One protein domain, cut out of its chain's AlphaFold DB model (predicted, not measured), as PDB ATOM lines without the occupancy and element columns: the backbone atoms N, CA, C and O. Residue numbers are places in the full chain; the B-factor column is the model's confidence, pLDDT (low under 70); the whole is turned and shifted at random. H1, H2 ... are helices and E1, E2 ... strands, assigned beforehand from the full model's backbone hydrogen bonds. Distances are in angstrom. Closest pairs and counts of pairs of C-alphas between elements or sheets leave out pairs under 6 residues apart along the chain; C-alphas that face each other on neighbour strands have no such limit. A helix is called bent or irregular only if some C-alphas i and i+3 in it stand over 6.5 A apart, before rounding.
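What this domain is: This is residues 40 to 186 of the 228 residues of an uncharacterized protein of Paenibacillus illinoisensis (UniProt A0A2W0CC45). Two three-stranded antiparallel blocks, E1 E2 E3 and E4 E5 E6, join in a staggered way through E3 and E4 into one twisted sheet, and the long helix H2 runs over one face across the join. H1 covers E1 on the same face, and H3 sits beside the strands near the far end of H2. The 147 printed residues hold three helices and six strands, in the order H1 E1 E2 E3 H2 E4 E5 E6 H3; the sheet, E1 E2 E3 E4 E5 E6, is mixed, and so is the class. The whole is compact, with a radius of gyration of the C-alphas of 16.6 A and spans of 48 by 34 by 23 A.

Where its parts are: The strands are E1, residues 54 to 59, E2, 67 to 73, E3, 76 to 82, E4, 129 to 138 and 23.3 A long, E5, 147 to 154 and 21.5 A, and E6, 161 to 165. H2, residues 102 to 126, is 36.7 A long. H1, residues 40 to 49, begins at C-alpha 40 (-5.354, 34.543, 7.363); H3, residues 174 to 185, ends at C-alpha 185 (24.442, 67.749, 12.749).

How they stand to each other: E1 E2 E3 and E4 E5 E6 are meanders, each strand the antiparallel neighbour of the one before; N 56 and O 70 are 2.8 A apart, N 69 and O 80 2.9 A, N 135 and O 149 2.8 A, N 150 and O 163 2.8 A. E3 and E4 are parallel, with N 77 and O 135 2.9 A apart; with H2 between them they form a strand-helix-strand unit with a left-handed crossover. H2 is over E3, E4 and E5 at a height over the sheet of 9.5 A, its C-alpha 120 being 5.5 A from C-alpha 133. H1 is over E1 at 8.8 A, and H3 is over none, only just. H1 and H2 only just touch, with 3 pairs of C-alphas within 8 A. H3 is irregular, C-alphas 180 and 183 being 7.3 A apart. Every O i to N i+4 pair is within hydrogen-bond range in H1, 20 of 21 in H2 and 4 of 8 in H3.

The domain as a whole: The C-alphas of Glu 88 and Gly 156, the two farthest apart, are 52.2 A apart. The printed part has no cut, and the link from E3 to H2, residues 83 to 101, is long. The pLDDT is under 70 at residues 60 to 65, 83 to 104, 140 to 145, 168 to 172 and 174.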
ATOM      1  N   SER A  40      -4.699  34.405   6.061       76.69
ATOM      2  CA  SER A  40      -5.354  34.543   7.363       76.69
ATOM      3  C   SER A  40      -4.521  33.983   8.520       76.69
ATOM      4  O   SER A  40      -4.427  34.642   9.552       76.69
ATOM      5  N   ASP A  41      -3.838  32.849   8.345       81.44
ATOM      6  CA  ASP A  41      -2.969  32.273   9.380       81.44
ATOM      7  C   ASP A  41      -1.772  33.197   9.677       81.44
ATOM      8  O   ASP A  41      -1.441  33.447  10.838       81.44
ATOM      9  N   ILE A  42      -1.152  33.762   8.631       82.44
ATOM     10  CA  ILE A  42      -0.047  34.730   8.765       82.44
ATOM     11  C   ILE A  42      -0.541  36.017   9.433       82.44
ATOM     12  O   ILE A  42       0.130  36.551  10.316       82.44
ATOM     13  N   TYR A  43      -1.711  36.518   9.031       87.38
ATOM     14  CA  TYR A  43      -2.309  37.712   9.622       87.38
ATOM     15  C   TYR A  43      -2.541  37.544  11.126       87.38
ATOM     16  O   TYR A  43      -2.079  38.381  11.899       87.38
ATOM     17  N   GLU A  44      -3.202  36.463  11.549       88.50
ATOM     18  CA  GLU A  44      -3.493  36.210  12.965       88.50
ATOM     19  C   GLU A  44      -2.204  36.045  13.778       88.50
ATOM     20  O   GLU A  44      -2.061  36.621  14.860       88.50
ATOM     21  N   LEU A  45      -1.217  35.326  13.229       87.25
ATOM     22  CA  LEU A  45       0.094  35.162  13.849       87.25
ATOM     23  C   LEU A  45       0.793  36.512  14.073       87.25
ATOM     24  O   LEU A  45       1.302  36.782  15.166       87.25
ATOM     25  N   LEU A  46       0.814  37.371  13.054       89.88
ATOM     26  CA  LEU A  46       1.408  38.701  13.147       89.88
ATOM     27  C   LEU A  46       0.621  39.598  14.094       89.88
ATOM     28  O   LEU A  46       1.222  40.272  14.926       89.88
ATOM     29  N   LYS A  47      -0.711  39.579  14.031       93.31
ATOM     30  CA  LYS A  47      -1.546  40.415  14.891       93.31
ATOM     31  C   LYS A  47      -1.407  40.038  16.366       93.31
ATOM     32  O   LYS A  47      -1.375  40.930  17.211       93.31
ATOM     33  N   ALA A  48      -1.239  38.751  16.673       91.62
ATOM     34  CA  ALA A  48      -0.951  38.280  18.027       91.62
ATOM     35  C   ALA A  48       0.424  38.752  18.545       91.62
ATOM     36  O   ALA A  48       0.568  39.054  19.728       91.62
ATOM     37  N   ASN A  49       1.431  38.837  17.670       91.81
ATOM     38  CA  ASN A  49       2.803  39.211  18.033       91.81
ATOM     39  C   ASN A  49       3.076  40.725  17.984       91.81
ATOM     40  O   ASN A  49       3.999  41.207  18.645       91.81
ATOM     41  N   PHE A  50       2.300  41.470  17.203       93.62
ATOM     42  CA  PHE A  50       2.431  42.910  16.990       93.62
ATOM     43  C   PHE A  50       1.060  43.594  17.169       93.62
ATOM     44  O   PHE A  50       0.528  44.186  16.230       93.62
ATOM     45  N   PRO A  51       0.451  43.524  18.370       93.81
ATOM     46  CA  PRO A  51      -0.933  43.957  18.585       93.81
ATOM     47  C   PRO A  51      -1.154  45.452  18.329       93.81
ATOM     48  O   PRO A  51      -2.237  45.843  17.889       93.81
ATOM     49  N   GLU A  52      -0.126  46.270  18.548       94.19
ATOM     50  CA  GLU A  52      -0.152  47.724  18.337       94.19
ATOM     51  C   GLU A  52       0.098  48.147  16.885       94.19
ATOM     52  O   GLU A  52      -0.055  49.320  16.562       94.19
ATOM     53  N   TRP A  53       0.487  47.213  16.016       94.69
ATOM     54  CA  TRP A  53       0.729  47.490  14.607       94.69
ATOM     55  C   TRP A  53      -0.538  47.203  13.792       94.69
ATOM     56  O   TRP A  53      -1.304  46.262  14.061       94.69
ATOM     57  N   GLU A  54      -0.775  48.027  12.779       96.06
ATOM     58  CA  GLU A  54      -1.666  47.693  11.678       96.06
ATOM     59  C   GLU A  54      -0.969  46.638  10.819       96.06
ATOM     60  O   GLU A  54       0.140  46.853  10.337       96.06
ATOM     61  N   VAL A  55      -1.605  45.479  10.665       94.38
ATOM     62  CA  VAL A  55      -1.065  44.350   9.904       94.38
ATOM     63  C   VAL A  55      -1.875  44.208   8.625       94.38
ATOM     64  O   VAL A  55      -3.101  44.112   8.670       94.38
ATOM     65  N   ASN A  56      -1.198  44.140   7.485       90.38
ATOM     66  CA  ASN A  56      -1.788  43.776   6.208       90.38
ATOM     67  C   ASN A  56      -0.994  42.615   5.609       90.38
ATOM     68  O   ASN A  56       0.230  42.667   5.505       90.38
ATOM     69  N   VAL A  57      -1.701  41.554   5.232       86.62
ATOM     70  CA  VAL A  57      -1.113  40.397   4.559       86.62
ATOM     71  C   VAL A  57      -1.894  40.167   3.280       86.62
ATOM     72  O   VAL A  57      -3.126  40.135   3.289       86.62
ATOM     73  N   ARG A  58      -1.185  40.011   2.165       84.31
ATOM     74  CA  ARG A  58      -1.788  39.763   0.855       84.31
ATOM     75  C   ARG A  58      -1.000  38.723   0.074       84.31
ATOM     76  O   ARG A  58       0.212  38.596   0.231       84.31
ATOM     77  N   ASN A  59      -1.693  38.017  -0.813       78.12
ATOM     78  CA  ASN A  59      -1.045  37.142  -1.785       78.12
ATOM     79  C   ASN A  59      -0.197  37.974  -2.760       78.12
ATOM     80  O   ASN A  59      -0.672  38.968  -3.310       78.12
ATOM     81  N   GLY A  60       1.040  37.540  -2.998       68.88
ATOM     82  CA  GLY A  60       1.991  38.184  -3.908       68.88
ATOM     83  C   GLY A  60       1.826  37.795  -5.382       68.88
ATOM     84  O   GLY A  60       2.490  38.362  -6.244       68.88
ATOM     85  N   GLY A  61       0.932  36.851  -5.700       60.84
ATOM     86  CA  GLY A  61       0.580  36.502  -7.082       60.84
ATOM     87  C   GLY A  61       1.557  35.566  -7.803       60.84
ATOM     88  O   GLY A  61       1.314  35.252  -8.963       60.84
ATOM     89  N   GLY A  62       2.603  35.073  -7.130       58.72
ATOM     90  CA  GLY A  62       3.411  33.946  -7.604       58.72
ATOM     91  C   GLY A  62       4.312  34.257  -8.802       58.72
ATOM     92  O   GLY A  62       4.085  33.746  -9.893       58.72
ATOM     93  N   TRP A  63       5.364  35.051  -8.566       49.31
ATOM     94  CA  TRP A  63       6.628  34.996  -9.328       49.31
ATOM     95  C   TRP A  63       7.800  35.564  -8.508       49.31
ATOM     96  O   TRP A  63       8.873  34.980  -8.487       49.31
ATOM     97  N   TYR A  64       7.566  36.641  -7.744       56.03
ATOM     98  CA  TYR A  64       8.577  37.271  -6.875       56.03
ATOM     99  C   TYR A  64       8.337  37.034  -5.376       56.03
ATOM    100  O   TYR A  64       9.287  36.868  -4.610       56.03
ATOM    101  N   ALA A  65       7.069  36.963  -4.966       69.00
ATOM    102  CA  ALA A  65       6.645  36.653  -3.609       69.00
ATOM    103  C   ALA A  65       5.353  35.826  -3.643       69.00
ATOM    104  O   ALA A  65       4.473  36.050  -4.479       69.00
ATOM    105  N   GLU A  66       5.240  34.869  -2.731       73.81
ATOM    106  CA  GLU A  66       3.993  34.163  -2.443       73.81
ATOM    107  C   GLU A  66       3.108  35.003  -1.511       73.81
ATOM    108  O   GLU A  66       1.915  35.149  -1.770       73.81
ATOM    109  N   TYR A  67       3.713  35.666  -0.520       77.75
ATOM    110  CA  TYR A  67       3.038  36.548   0.430       77.75
ATOM    111  C   TYR A  67       3.775  37.877   0.554       77.75
ATOM    112  O   TYR A  67       5.005  37.938   0.524       77.75
ATOM    113  N   ILE A  68       3.007  38.944   0.726       81.81
ATOM    114  CA  ILE A  68       3.508  40.271   1.062       81.81
ATOM    115  C   ILE A  68       2.897  40.637   2.403       81.81
ATOM    116  O   ILE A  68       1.676  40.597   2.570       81.81
ATOM    117  N   VAL A  69       3.763  40.966   3.348       87.00
ATOM    118  CA  VAL A  69       3.415  41.366   4.705       87.00
ATOM    119  C   VAL A  69       3.796  42.825   4.873       87.00
ATOM    120  O   VAL A  69       4.904  43.224   4.527       87.00
ATOM    121  N   ASN A  70       2.882  43.606   5.422       90.62
ATOM    122  CA  ASN A  70       3.062  45.016   5.701       90.62
ATOM    123  C   ASN A  70       2.634  45.288   7.147       90.62
ATOM    124  O   ASN A  70       1.528  44.915   7.546       90.62
ATOM    125  N   LEU A  71       3.526  45.880   7.939       93.75
ATOM    126  CA  LEU A  71       3.252  46.308   9.305       93.75
ATOM    127  C   LEU A  71       3.435  47.816   9.392       93.75
ATOM    128  O   LEU A  71       4.510  48.324   9.084       93.75
ATOM    129  N   LYS A  72       2.411  48.518   9.879       94.00
ATOM    130  CA  LYS A  72       2.446  49.967  10.081       94.00
ATOM    131  C   LYS A  72       2.192  50.342  11.529       94.00
ATOM    132  O   LYS A  72       1.257  49.836  12.150       94.00
ATOM    133  N   LYS A  73       3.002  51.252  12.058       93.25
ATOM    134  CA  LYS A  73       2.772  51.898  13.352       93.25
ATOM    135  C   LYS A  73       3.307  53.318  13.286       93.25
ATOM    136  O   LYS A  73       4.441  53.542  12.875       93.25
ATOM    137  N   ASP A  74       2.474  54.273  13.682       91.38
ATOM    138  CA  ASP A  74       2.785  55.700  13.632       91.38
ATOM    139  C   ASP A  74       3.265  56.144  12.237       91.38
ATOM    140  O   ASP A  74       2.475  56.165  11.292       91.38
ATOM    141  N   LYS A  75       4.546  56.502  12.097       90.12
ATOM    142  CA  LYS A  75       5.162  56.921  10.829       90.12
ATOM    143  C   LYS A  75       6.029  55.833  10.182       90.12
ATOM    144  O   LYS A  75       6.678  56.122   9.181       90.12
ATOM    145  N   THR A  76       6.061  54.629  10.749       91.56
ATOM    146  CA  THR A  76       6.933  53.527  10.330       91.56
ATOM    147  C   THR A  76       6.161  52.476   9.546       91.56
ATOM    148  O   THR A  76       5.103  52.015   9.979       91.56
ATOM    149  N   ASP A  77       6.728  52.076   8.409       92.12
ATOM    150  CA  ASP A  77       6.192  51.079   7.488       92.12
ATOM    151  C   ASP A  77       7.211  49.954   7.223       92.12
ATOM    152  O   ASP A  77       8.279  50.157   6.651       92.12
ATOM    153  N   ILE A  78       6.902  48.733   7.643       89.12
ATOM    154  CA  ILE A  78       7.753  47.567   7.410       89.12
ATOM    155  C   ILE A  78       7.069  46.667   6.395       89.12
ATOM    156  O   ILE A  78       6.118  45.955   6.723       89.12
ATOM    157  N   GLU A  79       7.593  46.649   5.171       85.44
ATOM    158  CA  GLU A  79       7.160  45.726   4.129       85.44
ATOM    159  C   GLU A  79       8.156  44.572   3.979       85.44
ATOM    160  O   GLU A  79       9.374  44.755   3.934       85.44
ATOM    161  N   GLN A  80       7.646  43.346   3.894       79.62
ATOM    162  CA  GLN A  80       8.451  42.158   3.660       79.62
ATOM    163  C   GLN A  80       7.773  41.220   2.669       79.62
ATOM    164  O   GLN A  80       6.580  40.921   2.745       79.62
ATOM    165  N   TYR A  81       8.597  40.714   1.761       78.19
ATOM    166  CA  TYR A  81       8.226  39.776   0.721       78.19
ATOM    167  C   TYR A  81       8.671  38.372   1.134       78.19
ATOM    168  O   TYR A  81       9.827  38.168   1.515       78.19
ATOM    169  N   TYR A  82       7.760  37.409   1.057       73.81
ATOM    170  CA  TYR A  82       8.000  36.008   1.392       73.81
ATOM    171  C   TYR A  82       7.633  35.137   0.201       73.81
ATOM    172  O   TYR A  82       6.582  35.327  -0.404       73.81
ATOM    173  N   GLY A  83       8.488  34.188  -0.165       61.75
ATOM    174  CA  GLY A  83       8.259  33.306  -1.304       61.75
ATOM    175  C   GLY A  83       8.889  31.940  -1.087       61.75
ATOM    176  O   GLY A  83       9.813  31.792  -0.294       61.75
ATOM    177  N   ASN A  84       8.375  30.952  -1.805       54.47
ATOM    178  CA  ASN A  84       8.772  29.558  -1.683       54.47
ATOM    179  C   ASN A  84       9.718  29.213  -2.837       54.47
ATOM    180  O   ASN A  84       9.284  28.740  -3.882       54.47
ATOM    181  N   GLU A  85      11.010  29.517  -2.710       51.59
ATOM    182  CA  GLU A  85      11.979  29.113  -3.730       51.59
ATOM    183  C   GLU A  85      13.110  28.281  -3.139       51.59
ATOM    184  O   GLU A  85      14.119  28.782  -2.654       51.59
ATOM    185  N   LYS A  86      12.963  26.966  -3.324       42.31
ATOM    186  CA  LYS A  86      14.051  25.986  -3.435       42.31
ATOM    187  C   LYS A  86      14.881  26.203  -4.723       42.31
ATOM    188  O   LYS A  86      15.192  25.244  -5.423       42.31
ATOM    189  N   SER A  87      15.172  27.449  -5.097       37.97
ATOM    190  CA  SER A  87      15.964  27.785  -6.286       37.97
ATOM    191  C   SER A  87      17.424  27.938  -5.870       37.97
ATOM    192  O   SER A  87      17.837  28.978  -5.366       37.97
ATOM    193  N   GLU A  88      18.217  26.883  -6.059       37.69
ATOM    194  CA  GLU A  88      19.670  26.889  -5.814       37.69
ATOM    195  C   GLU A  88      20.443  27.827  -6.766       37.69
ATOM    196  O   GLU A  88      21.650  28.008  -6.607       37.69
ATOM    197  N   THR A  89      19.775  28.427  -7.759       36.81
ATOM    198  CA  THR A  89      20.410  29.170  -8.856       36.81
ATOM    199  C   THR A  89      20.308  30.688  -8.770       36.81
ATOM    200  O   THR A  89      20.999  31.353  -9.537       36.81
ATOM    201  N   ASP A  90      19.536  31.250  -7.837       37.47
ATOM    202  CA  ASP A  90      19.474  32.703  -7.654       37.47
ATOM    203  C   ASP A  90      20.065  33.122  -6.305       37.47
ATOM    204  O   ASP A  90      19.450  33.012  -5.243       37.47
ATOM    205  N   ASN A  91      21.263  33.710  -6.366       39.25
ATOM    206  CA  ASN A  91      21.896  34.428  -5.251       39.25
ATOM    207  C   ASN A  91      21.032  35.587  -4.706       39.25
ATOM    208  O   ASN A  91      21.360  36.171  -3.679       39.25
ATOM    209  N   TYR A  92      19.918  35.893  -5.370       38.66
ATOM    210  CA  TYR A  92      18.965  36.948  -5.052       38.66
ATOM    211  C   TYR A  92      18.061  36.639  -3.843       38.66
ATOM    212  O   TYR A  92      17.365  37.521  -3.342       38.66
ATOM    213  N   HIS A  93      17.999  35.382  -3.383       40.03
ATOM    214  CA  HIS A  93      16.851  34.904  -2.596       40.03
ATOM    215  C   HIS A  93      17.176  34.137  -1.312       40.03
ATOM    216  O   HIS A  93      16.276  33.538  -0.725       40.03
ATOM    217  N   ARG A  94      18.415  34.203  -0.806       37.78
ATOM    218  CA  ARG A  94      18.825  33.417   0.377       37.78
ATOM    219  C   ARG A  94      18.013  33.655   1.654       37.78
ATOM    220  O   ARG A  94      18.118  32.842   2.561       37.78
ATOM    221  N   TYR A  95      17.183  34.696   1.726       47.47
ATOM    222  CA  TYR A  95      16.372  34.973   2.913       47.47
ATOM    223  C   TYR A  95      14.924  35.360   2.601       47.47
ATOM    224  O   TYR A  95      14.305  36.129   3.338       47.47
ATOM    225  N   LYS A  96      14.340  34.773   1.546       48.53
ATOM    226  CA  LYS A  96      12.883  34.602   1.499       48.53
ATOM    227  C   LYS A  96      12.524  33.633   2.629       48.53
ATOM    228  O   LYS A  96      12.597  32.422   2.450       48.53
ATOM    229  N   GLY A  97      12.231  34.162   3.820       46.78
ATOM    230  CA  GLY A  97      11.715  33.352   4.919       46.78
ATOM    231  C   GLY A  97      10.546  32.535   4.385       46.78
ATOM    232  O   GLY A  97       9.627  33.092   3.786       46.78
ATOM    233  N   ASN A  98      10.607  31.218   4.503       49.78
ATOM    234  CA  ASN A  98       9.448  30.420   4.164       49.78
ATOM    235  C   ASN A  98       8.391  30.725   5.240       49.78
ATOM    236  O   ASN A  98       8.680  30.496   6.415       49.78
ATOM    237  N   PRO A  99       7.201  31.257   4.903       50.69
ATOM    238  CA  PRO A  99       6.160  31.482   5.901       50.69
ATOM    239  C   PRO A  99       5.667  30.175   6.539       50.69
ATOM    240  O   PRO A  99       4.981  30.221   7.551       50.69
ATOM    241  N   GLU A 100       6.048  29.008   6.007       50.75
ATOM    242  CA  GLU A 100       5.884  27.710   6.674       50.75
ATOM    243  C   GLU A 100       6.717  27.611   7.979       50.75
ATOM    244  O   GLU A 100       6.340  26.886   8.899       50.75
ATOM    245  N   ASN A 101       7.794  28.398   8.119       54.47
ATOM    246  CA  ASN A 101       8.563  28.559   9.355       54.47
ATOM    247  C   ASN A 101       8.113  29.822  10.105       54.47
ATOM    248  O   ASN A 101       8.794  30.849  10.122       54.47
ATOM    249  N   ASN A 102       6.967  29.733  10.780       55.72
ATOM    250  CA  ASN A 102       6.377  30.820  11.579       55.72
ATOM    251  C   ASN A 102       7.372  31.533  12.529       55.72
ATOM    252  O   ASN A 102       7.236  32.729  12.784       55.72
ATOM    253  N   VAL A 103       8.386  30.822  13.040       54.62
ATOM    254  CA  VAL A 103       9.442  31.384  13.908       54.62
ATOM    255  C   VAL A 103      10.376  32.330  13.142       54.62
ATOM    256  O   VAL A 103      10.714  33.398  13.660       54.62
ATOM    257  N   ASP A 104      10.746  31.989  11.908       68.81
ATOM    258  CA  ASP A 104      11.637  32.798  11.067       68.81
ATOM    259  C   ASP A 104      10.932  34.084  10.616       68.81
ATOM    260  O   ASP A 104      11.534  35.157  10.603       68.81
ATOM    261  N   LEU A 105       9.625  33.997  10.330       76.00
ATOM    262  CA  LEU A 105       8.772  35.142  10.002       76.00
ATOM    263  C   LEU A 105       8.778  36.188  11.126       76.00
ATOM    264  O   LEU A 105       9.127  37.351  10.902       76.00
ATOM    265  N   ILE A 106       8.389  35.768  12.336       82.38
ATOM    266  CA  ILE A 106       8.272  36.663  13.491       82.38
ATOM    267  C   ILE A 106       9.631  37.228  13.877       82.38
ATOM    268  O   ILE A 106       9.732  38.434  14.097       82.38
ATOM    269  N   SER A 107      10.674  36.398  13.908       79.56
ATOM    270  CA  SER A 107      12.026  36.849  14.253       79.56
ATOM    271  C   SER A 107      12.544  37.882  13.251       79.56
ATOM    272  O   SER A 107      13.079  38.913  13.653       79.56
ATOM    273  N   ALA A 108      12.318  37.670  11.950       79.12
ATOM    274  CA  ALA A 108      12.756  38.598  10.912       79.12
ATOM    275  C   ALA A 108      12.003  39.935  10.928       79.12
ATOM    276  O   ALA A 108      12.579  40.955  10.553       79.12
ATOM    277  N   ILE A 109      10.720  39.955  11.301       85.75
ATOM    278  CA  ILE A 109       9.958  41.207  11.441       85.75
ATOM    279  C   ILE A 109      10.344  41.911  12.740       85.75
ATOM    280  O   ILE A 109      10.563  43.117  12.724       85.75
ATOM    281  N   ARG A 110      10.499  41.161  13.838       88.12
ATOM    282  CA  ARG A 110      10.942  41.703  15.126       88.12
ATOM    283  C   ARG A 110      12.289  42.396  14.992       88.12
ATOM    284  O   ARG A 110      12.397  43.549  15.373       88.12
ATOM    285  N   TRP A 111      13.260  41.746  14.348       85.25
ATOM    286  CA  TRP A 111      14.565  42.348  14.087       85.25
ATOM    287  C   TRP A 111      14.454  43.683  13.342       85.25
ATOM    288  O   TRP A 111      15.153  44.624  13.688       85.25
ATOM    289  N   LYS A 112      13.561  43.797  12.347       87.38
ATOM    290  CA  LYS A 112      13.374  45.056  11.607       87.38
ATOM    291  C   LYS A 112      12.765  46.146  12.475       87.38
ATOM    292  O   LYS A 112      13.226  47.276  12.403       87.38
ATOM    293  N   VAL A 113      11.752  45.810  13.272       89.12
ATOM    294  CA  VAL A 113      11.143  46.743  14.230       89.12
ATOM    295  C   VAL A 113      12.199  47.232  15.218       89.12
ATOM    296  O   VAL A 113      12.451  48.429  15.299       89.12
ATOM    297  N   ASP A 114      12.878  46.301  15.885       88.94
ATOM    298  CA  ASP A 114      13.871  46.613  16.910       88.94
ATOM    299  C   ASP A 114      15.036  47.422  16.317       88.94
ATOM    300  O   ASP A 114      15.495  48.387  16.923       88.94
ATOM    301  N   LYS A 115      15.483  47.084  15.098       86.06
ATOM    302  CA  LYS A 115      16.540  47.826  14.403       86.06
ATOM    303  C   LYS A 115      16.074  49.219  13.971       86.06
ATOM    304  O   LYS A 115      16.849  50.163  14.077       86.06
ATOM    305  N   ALA A 116      14.835  49.383  13.513       89.19
ATOM    306  CA  ALA A 116      14.282  50.696  13.185       89.19
ATOM    307  C   ALA A 116      14.238  51.617  14.417       89.19
ATOM    308  O   ALA A 116      14.620  52.789  14.318       89.19
ATOM    309  N   ASP A 117      13.836  51.080  15.572       89.19
ATOM    310  CA  ASP A 117      13.827  51.796  16.849       89.19
ATOM    311  C   ASP A 117      15.256  52.137  17.305       89.19
ATOM    312  O   ASP A 117      15.543  53.290  17.626       89.19
ATOM    313  N   GLU A 118      16.178  51.171  17.251       88.12
ATOM    314  CA  GLU A 118      17.599  51.354  17.579       88.12
ATOM    315  C   GLU A 118      18.229  52.490  16.759       88.12
ATOM    316  O   GLU A 118      18.819  53.412  17.325       88.12
ATOM    317  N   LEU A 119      18.070  52.464  15.430       86.25
ATOM    318  CA  LEU A 119      18.619  53.487  14.535       86.25
ATOM    319  C   LEU A 119      17.993  54.863  14.798       86.25
ATOM    320  O   LEU A 119      18.693  55.877  14.790       86.25
ATOM    321  N   THR A 120      16.685  54.900  15.064       89.19
ATOM    322  CA  THR A 120      15.953  56.134  15.375       89.19
ATOM    323  C   THR A 120      16.470  56.774  16.663       89.19
ATOM    324  O   THR A 120      16.828  57.952  16.664       89.19
ATOM    325  N   GLU A 121      16.558  56.009  17.754       88.44
ATOM    326  CA  GLU A 121      17.069  56.505  19.037       88.44
ATOM    327  C   GLU A 121      18.542  56.899  18.944       88.44
ATOM    328  O   GLU A 121      18.970  57.908  19.514       88.44
ATOM    329  N   LYS A 122      19.323  56.164  18.151       86.31
ATOM    330  CA  LYS A 122      20.727  56.486  17.947       86.31
ATOM    331  C   LYS A 122      20.912  57.820  17.225       86.31
ATOM    332  O   LYS A 122      21.720  58.627  17.689       86.31
ATOM    333  N   ILE A 123      20.142  58.104  16.172       85.69
ATOM    334  CA  ILE A 123      20.174  59.417  15.504       85.69
ATOM    335  C   ILE A 123      19.747  60.525  16.472       85.69
ATOM    336  O   ILE A 123      20.427  61.545  16.568       85.69
ATOM    337  N   LYS A 124      18.681  60.320  17.254       87.19
ATOM    338  CA  LYS A 124      18.272  61.300  18.277       87.19
ATOM    339  C   LYS A 124      19.384  61.598  19.287       87.19
ATOM    340  O   LYS A 124      19.462  62.715  19.781       87.19
ATOM    341  N   SER A 125      20.254  60.629  19.587       84.94
ATOM    342  CA  SER A 125      21.343  60.807  20.559       84.94
ATOM    343  C   SER A 125      22.541  61.621  20.054       84.94
ATOM    344  O   SER A 125      23.325  62.099  20.871       84.94
ATOM    345  N   ILE A 126      22.711  61.771  18.734       81.94
ATOM    346  CA  ILE A 126      23.919  62.373  18.136       81.94
ATOM    347  C   ILE A 126      23.717  63.807  17.631       81.94
ATOM    348  O   ILE A 126      24.689  64.452  17.246       81.94
ATOM    349  N   GLY A 127      22.494  64.342  17.654       77.19
ATOM    350  CA  GLY A 127      22.231  65.706  17.194       77.19
ATOM    351  C   GLY A 127      20.944  66.318  17.744       77.19
ATOM    352  O   GLY A 127      20.100  65.630  18.307       77.19
ATOM    353  N   ASP A 128      20.796  67.631  17.549       81.00
ATOM    354  CA  ASP A 128      19.579  68.372  17.897       81.00
ATOM    355  C   ASP A 128      18.544  68.253  16.768       81.00
ATOM    356  O   ASP A 128      18.494  69.059  15.829       81.00
ATOM    357  N   PHE A 129      17.712  67.218  16.864       86.75
ATOM    358  CA  PHE A 129      16.595  66.973  15.957       86.75
ATOM    359  C   PHE A 129      15.264  67.347  16.622       86.75
ATOM    360  O   PHE A 129      15.031  67.029  17.786       86.75
ATOM    361  N   GLU A 130      14.368  67.991  15.870       89.75
ATOM    362  CA  GLU A 130      12.988  68.246  16.304       89.75
ATOM    363  C   GLU A 130      12.157  66.957  16.262       89.75
ATOM    364  O   GLU A 130      11.314  66.721  17.125       89.75
ATOM    365  N   ASP A 131      12.398  66.118  15.252       91.31
ATOM    366  CA  ASP A 131      11.730  64.833  15.070       91.31
ATOM    367  C   ASP A 131      12.636  63.871  14.294       91.31
ATOM    368  O   ASP A 131      13.363  64.290  13.390       91.31
ATOM    369  N   VAL A 132      12.578  62.586  14.638       91.56
ATOM    370  CA  VAL A 132      13.313  61.500  13.977       91.56
ATOM    371  C   VAL A 132      12.457  60.246  14.025       91.56
ATOM    372  O   VAL A 132      11.973  59.863  15.093       91.56
ATOM    373  N   TYR A 133      12.314  59.585  12.883       93.00
ATOM    374  CA  TYR A 133      11.641  58.300  12.779       93.00
ATOM    375  C   TYR A 133      12.182  57.493  11.599       93.00
ATOM    376  O   TYR A 133      12.595  58.041  10.576       93.00
ATOM    377  N   CYS A 134      12.125  56.171  11.704       93.50
ATOM    378  CA  CYS A 134      12.264  55.310  10.541       93.50
ATOM    379  C   CYS A 134      10.938  55.289   9.778       93.50
ATOM    380  O   CYS A 134       9.915  54.887  10.326       93.50
ATOM    381  N   SER A 135      10.941  55.759   8.532       94.06
ATOM    382  CA  SER A 135       9.737  55.795   7.699       94.06
ATOM    383  C   SER A 135       9.434  54.445   7.075       94.06
ATOM    384  O   SER A 135       8.276  54.041   7.043       94.06
ATOM    385  N   GLN A 136      10.466  53.735   6.616       91.88
ATOM    386  CA  GLN A 136      10.279  52.430   6.009       91.88
ATOM    387  C   GLN A 136      11.489  51.507   6.113       91.88
ATOM    388  O   GLN A 136      12.633  51.962   6.149       91.88
ATOM    389  N   PHE A 137      11.218  50.204   6.063       89.06
ATOM    390  CA  PHE A 137      12.176  49.205   5.601       89.06
ATOM    391  C   PHE A 137      11.866  48.845   4.141       89.06
ATOM    392  O   PHE A 137      10.795  48.310   3.849       89.06
ATOM    393  N   GLY A 138      12.796  49.148   3.236       81.00
ATOM    394  CA  GLY A 138      12.661  48.953   1.795       81.00
ATOM    395  C   GLY A 138      13.557  47.844   1.241       81.00
ATOM    396  O   GLY A 138      14.560  47.452   1.841       81.00
ATOM    397  N   HIS A 139      13.193  47.348   0.056       75.44
ATOM    398  CA  HIS A 139      13.944  46.333  -0.688       75.44
ATOM    399  C   HIS A 139      14.568  46.962  -1.930       75.44
ATOM    400  O   HIS A 139      13.884  47.681  -2.659       75.44
ATOM    401  N   GLY A 140      15.849  46.687  -2.165       65.69
ATOM    402  CA  GLY A 140      16.532  47.036  -3.407       65.69
ATOM    403  C   GLY A 140      16.676  45.852  -4.362       65.69
ATOM    404  O   GLY A 140      16.046  44.806  -4.189       65.69
ATOM    405  N   TYR A 141      17.499  46.033  -5.390       58.03
ATOM    406  CA  TYR A 141      17.748  45.076  -6.462       58.03
ATOM    407  C   TYR A 141      18.794  44.009  -6.126       58.03
ATOM    408  O   TYR A 141      19.099  43.184  -6.983       58.03
ATOM    409  N   SER A 142      19.368  43.980  -4.934       59.72
ATOM    410  CA  SER A 142      20.279  42.915  -4.515       59.72
ATOM    411  C   SER A 142      20.097  42.605  -3.034       59.72
ATOM    412  O   SER A 142      19.472  43.358  -2.285       59.72
ATOM    413  N   SER A 143      20.660  41.477  -2.596       56.12
ATOM    414  CA  SER A 143      20.573  41.034  -1.202       56.12
ATOM    415  C   SER A 143      21.200  42.004  -0.200       56.12
ATOM    416  O   SER A 143      20.952  41.869   0.990       56.12
ATOM    417  N   ASP A 144      22.042  42.932  -0.642       59.72
ATOM    418  CA  ASP A 144      22.685  43.961   0.178       59.72
ATOM    419  C   ASP A 144      22.082  45.362  -0.020       59.72
ATOM    420  O   ASP A 144      22.477  46.293   0.678       59.72
ATOM    421  N   GLU A 145      21.084  45.509  -0.896       67.94
ATOM    422  CA  GLU A 145      20.391  46.776  -1.166       67.94
ATOM    423  C   GLU A 145      19.095  46.953  -0.344       67.94
ATOM    424  O   GLU A 145      18.263  47.810  -0.646       67.94
ATOM    425  N   HIS A 146      18.887  46.174   0.720       79.25
ATOM    426  CA  HIS A 146      17.799  46.457   1.663       79.25
ATOM    427  C   HIS A 146      18.182  47.607   2.594       79.25
ATOM    428  O   HIS A 146      19.301  47.647   3.114       79.25
ATOM    429  N   TYR A 147      17.236  48.511   2.847       85.06
ATOM    430  CA  TYR A 147      17.507  49.736   3.590       85.06
ATOM    431  C   TYR A 147      16.439  50.084   4.614       85.06
ATOM    432  O   TYR A 147      15.263  49.771   4.456       85.06
ATOM    433  N   PHE A 148      16.862  50.811   5.641       89.06
ATOM    434  CA  PHE A 148      16.001  51.599   6.505       89.06
ATOM    435  C   PHE A 148      16.038  53.043   6.024       89.06
ATOM    436  O   PHE A 148      17.105  53.656   5.972       89.06
ATOM    437  N   GLN A 149      14.884  53.599   5.671       91.75
ATOM    438  CA  GLN A 149      14.773  55.015   5.357       91.75
ATOM    439  C   GLN A 149      14.526  55.796   6.643       91.75
ATOM    440  O   GLN A 149      13.463  55.698   7.262       91.75
ATOM    441  N   LEU A 150      15.517  56.580   7.042       91.56
ATOM    442  CA  LEU A 150      15.498  57.380   8.255       91.56
ATOM    443  C   LEU A 150      15.092  58.801   7.885       91.56
ATOM    444  O   LEU A 150      15.755  59.461   7.088       91.56
ATOM    445  N   CYS A 151      13.978  59.251   8.448       92.19
ATOM    446  CA  CYS A 151      13.436  60.583   8.256       92.19
ATOM    447  C   CYS A 151      13.686  61.421   9.501       92.19
ATOM    448  O   CYS A 151      13.450  60.978  10.625       92.19
ATOM    449  N   TYR A 152      14.139  62.649   9.305       90.12
ATOM    450  CA  TYR A 152      14.460  63.541  10.408       90.12
ATOM    451  C   TYR A 152      14.208  64.995  10.034       90.12
ATOM    452  O   TYR A 152      14.253  65.389   8.867       90.12
ATOM    453  N   LYS A 153      13.939  65.795  11.060       89.88
ATOM    454  CA  LYS A 153      13.746  67.236  10.970       89.88
ATOM    455  C   LYS A 153      14.749  67.912  11.891       89.88
ATOM    456  O   LYS A 153      14.737  67.686  13.099       89.88
ATOM    457  N   LEU A 154      15.637  68.716  11.316       84.00
ATOM    458  CA  LEU A 154      16.629  69.459  12.087       84.00
ATOM    459  C   LEU A 154      15.960  70.600  12.858       84.00
ATOM    460  O   LEU A 154      15.003  71.211  12.376       84.00
ATOM    461  N   GLN A 155      16.487  70.917  14.042       82.62
ATOM    462  CA  GLN A 155      15.964  72.001  14.868       82.62
ATOM    463  C   GLN A 155      15.926  73.330  14.091       82.62
ATOM    464  O   GLN A 155      16.956  73.868  13.679       82.62
ATOM    465  N   GLY A 156      14.726  73.894  13.927       80.94
ATOM    466  CA  GLY A 156      14.526  75.176  13.243       80.94
ATOM    467  C   GLY A 156      14.502  75.108  11.710       80.94
ATOM    468  O   GLY A 156      14.425  76.162  11.072       80.94
ATOM    469  N   GLU A 157      14.544  73.913  11.116       82.06
ATOM    470  CA  GLU A 157      14.159  73.699   9.717       82.06
ATOM    471  C   GLU A 157      12.641  73.460   9.610       82.06
ATOM    472  O   GLU A 157      11.991  73.062  10.572       82.06
ATOM    473  N   ASN A 158      12.046  73.737   8.445       83.31
ATOM    474  CA  ASN A 158      10.612  73.501   8.219       83.31
ATOM    475  C   ASN A 158      10.332  72.146   7.561       83.31
ATOM    476  O   ASN A 158       9.238  71.609   7.732       83.31
ATOM    477  N   ASP A 159      11.313  71.600   6.844       85.50
ATOM    478  CA  ASP A 159      11.148  70.434   5.986       85.50
ATOM    479  C   ASP A 159      11.824  69.199   6.589       85.50
ATOM    480  O   ASP A 159      12.820  69.297   7.307       85.50
ATOM    481  N   TYR A 160      11.270  68.026   6.283       89.19
ATOM    482  CA  TYR A 160      11.906  66.752   6.599       89.19
ATOM    483  C   TYR A 160      12.971  66.416   5.560       89.19
ATOM    484  O   TYR A 160      12.814  66.673   4.366       89.19
ATOM    485  N   ARG A 161      14.027  65.763   6.030       86.69
ATOM    486  CA  ARG A 161      15.038  65.103   5.209       86.69
ATOM    487  C   ARG A 161      14.911  63.595   5.389       86.69
ATOM    488  O   ARG A 161      14.355  63.127   6.385       86.69
ATOM    489  N   SER A 162      15.409  62.845   4.417       88.12
ATOM    490  CA  SER A 162      15.417  61.386   4.453       88.12
ATOM    491  C   SER A 162      16.742  60.860   3.940       88.12
ATOM    492  O   SER A 162      17.224  61.351   2.919       88.12
ATOM    493  N   ASP A 163      17.274  59.840   4.599       86.00
ATOM    494  CA  ASP A 163      18.443  59.107   4.125       86.00
ATOM    495  C   ASP A 163      18.188  57.598   4.189       86.00
ATOM    496  O   ASP A 163      17.463  57.119   5.066       86.00
ATOM    497  N   ASN A 164      18.759  56.857   3.244       85.94
ATOM    498  CA  ASN A 164      18.626  55.408   3.173       85.94
ATOM    499  C   ASN A 164      19.876  54.769   3.763       85.94
ATOM    500  O   ASN A 164      20.982  54.940   3.252       85.94
ATOM    501  N   TYR A 165      19.690  53.977   4.809       82.94
ATOM    502  CA  TYR A 165      20.768  53.257   5.461       82.94
ATOM    503  C   TYR A 165      20.671  51.761   5.163       82.94
ATOM    504  O   TYR A 165      19.610  51.178   5.362       82.94
ATOM    505  N   TYR A 166      21.767  51.132   4.726       79.62
ATOM    506  CA  TYR A 166      21.793  49.754   4.203       79.62
ATOM    507  C   TYR A 166      22.543  48.769   5.134       79.62
ATOM    508  O   TYR A 166      23.621  48.283   4.781       79.62
ATOM    509  N   PRO A 167      22.029  48.454   6.341       72.88
ATOM    510  CA  PRO A 167      22.699  47.558   7.287       72.88
ATOM    511  C   PRO A 167      22.433  46.072   7.026       72.88
ATOM    512  O   PRO A 167      22.849  45.223   7.812       72.88
ATOM    513  N   TRP A 168      21.684  45.714   5.982       66.56
ATOM    514  CA  TRP A 168      21.185  44.351   5.852       66.56
ATOM    515  C   TRP A 168      22.304  43.328   5.628       66.56
ATOM    516  O   TRP A 168      23.112  43.451   4.710       66.56
ATOM    517  N   GLY A 169      22.328  42.295   6.475       59.91
ATOM    518  CA  GLY A 169      23.279  41.184   6.377       59.91
ATOM    519  C   GLY A 169      24.722  41.530   6.754       59.91
ATOM    520  O   GLY A 169      25.613  40.724   6.490       59.91
ATOM    521  N   ARG A 170      24.964  42.701   7.354       63.84
ATOM    522  CA  ARG A 170      26.290  43.152   7.783       63.84
ATOM    523  C   ARG A 170      26.254  43.661   9.222       63.84
ATOM    524  O   ARG A 170      25.362  44.416   9.601       63.84
ATOM    525  N   ASP A 171      27.264  43.275   9.992       61.56
ATOM    526  CA  ASP A 171      27.547  43.891  11.285       61.56
ATOM    527  C   ASP A 171      28.232  45.233  11.013       61.56
ATOM    528  O   ASP A 171      29.451  45.298  10.876       61.56
ATOM    529  N   ILE A 172      27.441  46.297  10.852       65.19
ATOM    530  CA  ILE A 172      27.985  47.657  10.868       65.19
ATOM    531  C   ILE A 172      28.165  48.063  12.325       65.19
ATOM    532  O   ILE A 172      27.264  47.889  13.151       65.19
ATOM    533  N   THR A 173      29.333  48.607  12.642       70.06
ATOM    534  CA  THR A 173      29.606  49.136  13.971       70.06
ATOM    535  C   THR A 173      28.797  50.408  14.226       70.06
ATOM    536  O   THR A 173      28.486  51.191  13.328       70.06
ATOM    537  N   GLU A 174      28.459  50.639  15.490       68.38
ATOM    538  CA  GLU A 174      27.759  51.851  15.924       68.38
ATOM    539  C   GLU A 174      28.485  53.133  15.484       68.38
ATOM    540  O   GLU A 174      27.846  54.115  15.109       68.38
ATOM    541  N   GLU A 175      29.819  53.096  15.481       75.12
ATOM    542  CA  GLU A 175      30.679  54.188  15.036       75.12
ATOM    543  C   GLU A 175      30.451  54.487  13.550       75.12
ATOM    544  O   GLU A 175      30.022  55.590  13.221       75.12
ATOM    545  N   GLU A 176      30.581  53.489  12.671       75.62
ATOM    546  CA  GLU A 176      30.341  53.629  11.225       75.62
ATOM    547  C   GLU A 176      28.952  54.204  10.903       75.62
ATOM    548  O   GLU A 176      28.822  55.068  10.032       75.62
ATOM    549  N   PHE A 177      27.906  53.773  11.623       78.81
ATOM    550  CA  PHE A 177      26.571  54.354  11.465       78.81
ATOM    551  C   PHE A 177      26.570  55.844  11.815       78.81
ATOM    552  O   PHE A 177      26.170  56.672  11.000       78.81
ATOM    553  N   THR A 178      27.040  56.205  13.008       77.38
ATOM    554  CA  THR A 178      27.009  57.601  13.468       77.38
ATOM    555  C   THR A 178      27.868  58.540  12.630       77.38
ATOM    556  O   THR A 178      27.448  59.669  12.366       77.38
ATOM    557  N   GLU A 179      29.030  58.075  12.170       79.81
ATOM    558  CA  GLU A 179      29.932  58.828  11.298       79.81
ATOM    559  C   GLU A 179      29.239  59.211   9.985       79.81
ATOM    560  O   GLU A 179      29.299  60.370   9.571       79.81
ATOM    561  N   SER A 180      28.474  58.290   9.388       77.25
ATOM    562  CA  SER A 180      27.743  58.553   8.138       77.25
ATOM    563  C   SER A 180      26.677  59.655   8.256       77.25
ATOM    564  O   SER A 180      26.358  60.328   7.271       77.25
ATOM    565  N   PHE A 181      26.173  59.911   9.470       81.50
ATOM    566  CA  PHE A 181      25.177  60.950   9.734       81.50
ATOM    567  C   PHE A 181      25.779  62.301  10.141       81.50
ATOM    568  O   PHE A 181      25.045  63.294  10.172       81.50
ATOM    569  N   LYS A 182      27.093  62.391  10.417       84.94
ATOM    570  CA  LYS A 182      27.744  63.622  10.920       84.94
ATOM    571  C   LYS A 182      27.408  64.865  10.120       84.94
ATOM    572  O   LYS A 182      27.124  65.914  10.701       84.94
ATOM    573  N   GLN A 183      27.376  64.736   8.800       83.88
ATOM    574  CA  GLN A 183      27.062  65.812   7.861       83.88
ATOM    575  C   GLN A 183      25.770  66.592   8.192       83.88
ATOM    576  O   GLN A 183      25.673  67.791   7.908       83.88
ATOM    577  N   TYR A 184      24.804  65.955   8.860       81.12
ATOM    578  CA  TYR A 184      23.517  66.558   9.197       81.12
ATOM    579  C   TYR A 184      23.528  67.378  10.492       81.12
ATOM    580  O   TYR A 184      22.707  68.284  10.630       81.12
ATOM    581  N   PHE A 185      24.462  67.130  11.416       80.12
ATOM    582  CA  PHE A 185      24.442  67.749  12.749       80.12
ATOM    583  C   PHE A 185      25.727  68.499  13.138       80.12
ATOM    584  O   PHE A 185      25.676  69.389  13.990       80.12
ATOM    585  N   VAL A 186      26.876  68.236  12.505       83.44
ATOM    586  CA  VAL A 186      28.144  68.903  12.864       83.44
ATOM    587  C   VAL A 186      28.328  70.236  12.143       83.44
ATOM    588  O   VAL A 186      28.307  70.293  10.924       83.44
TER     589      VAL A 186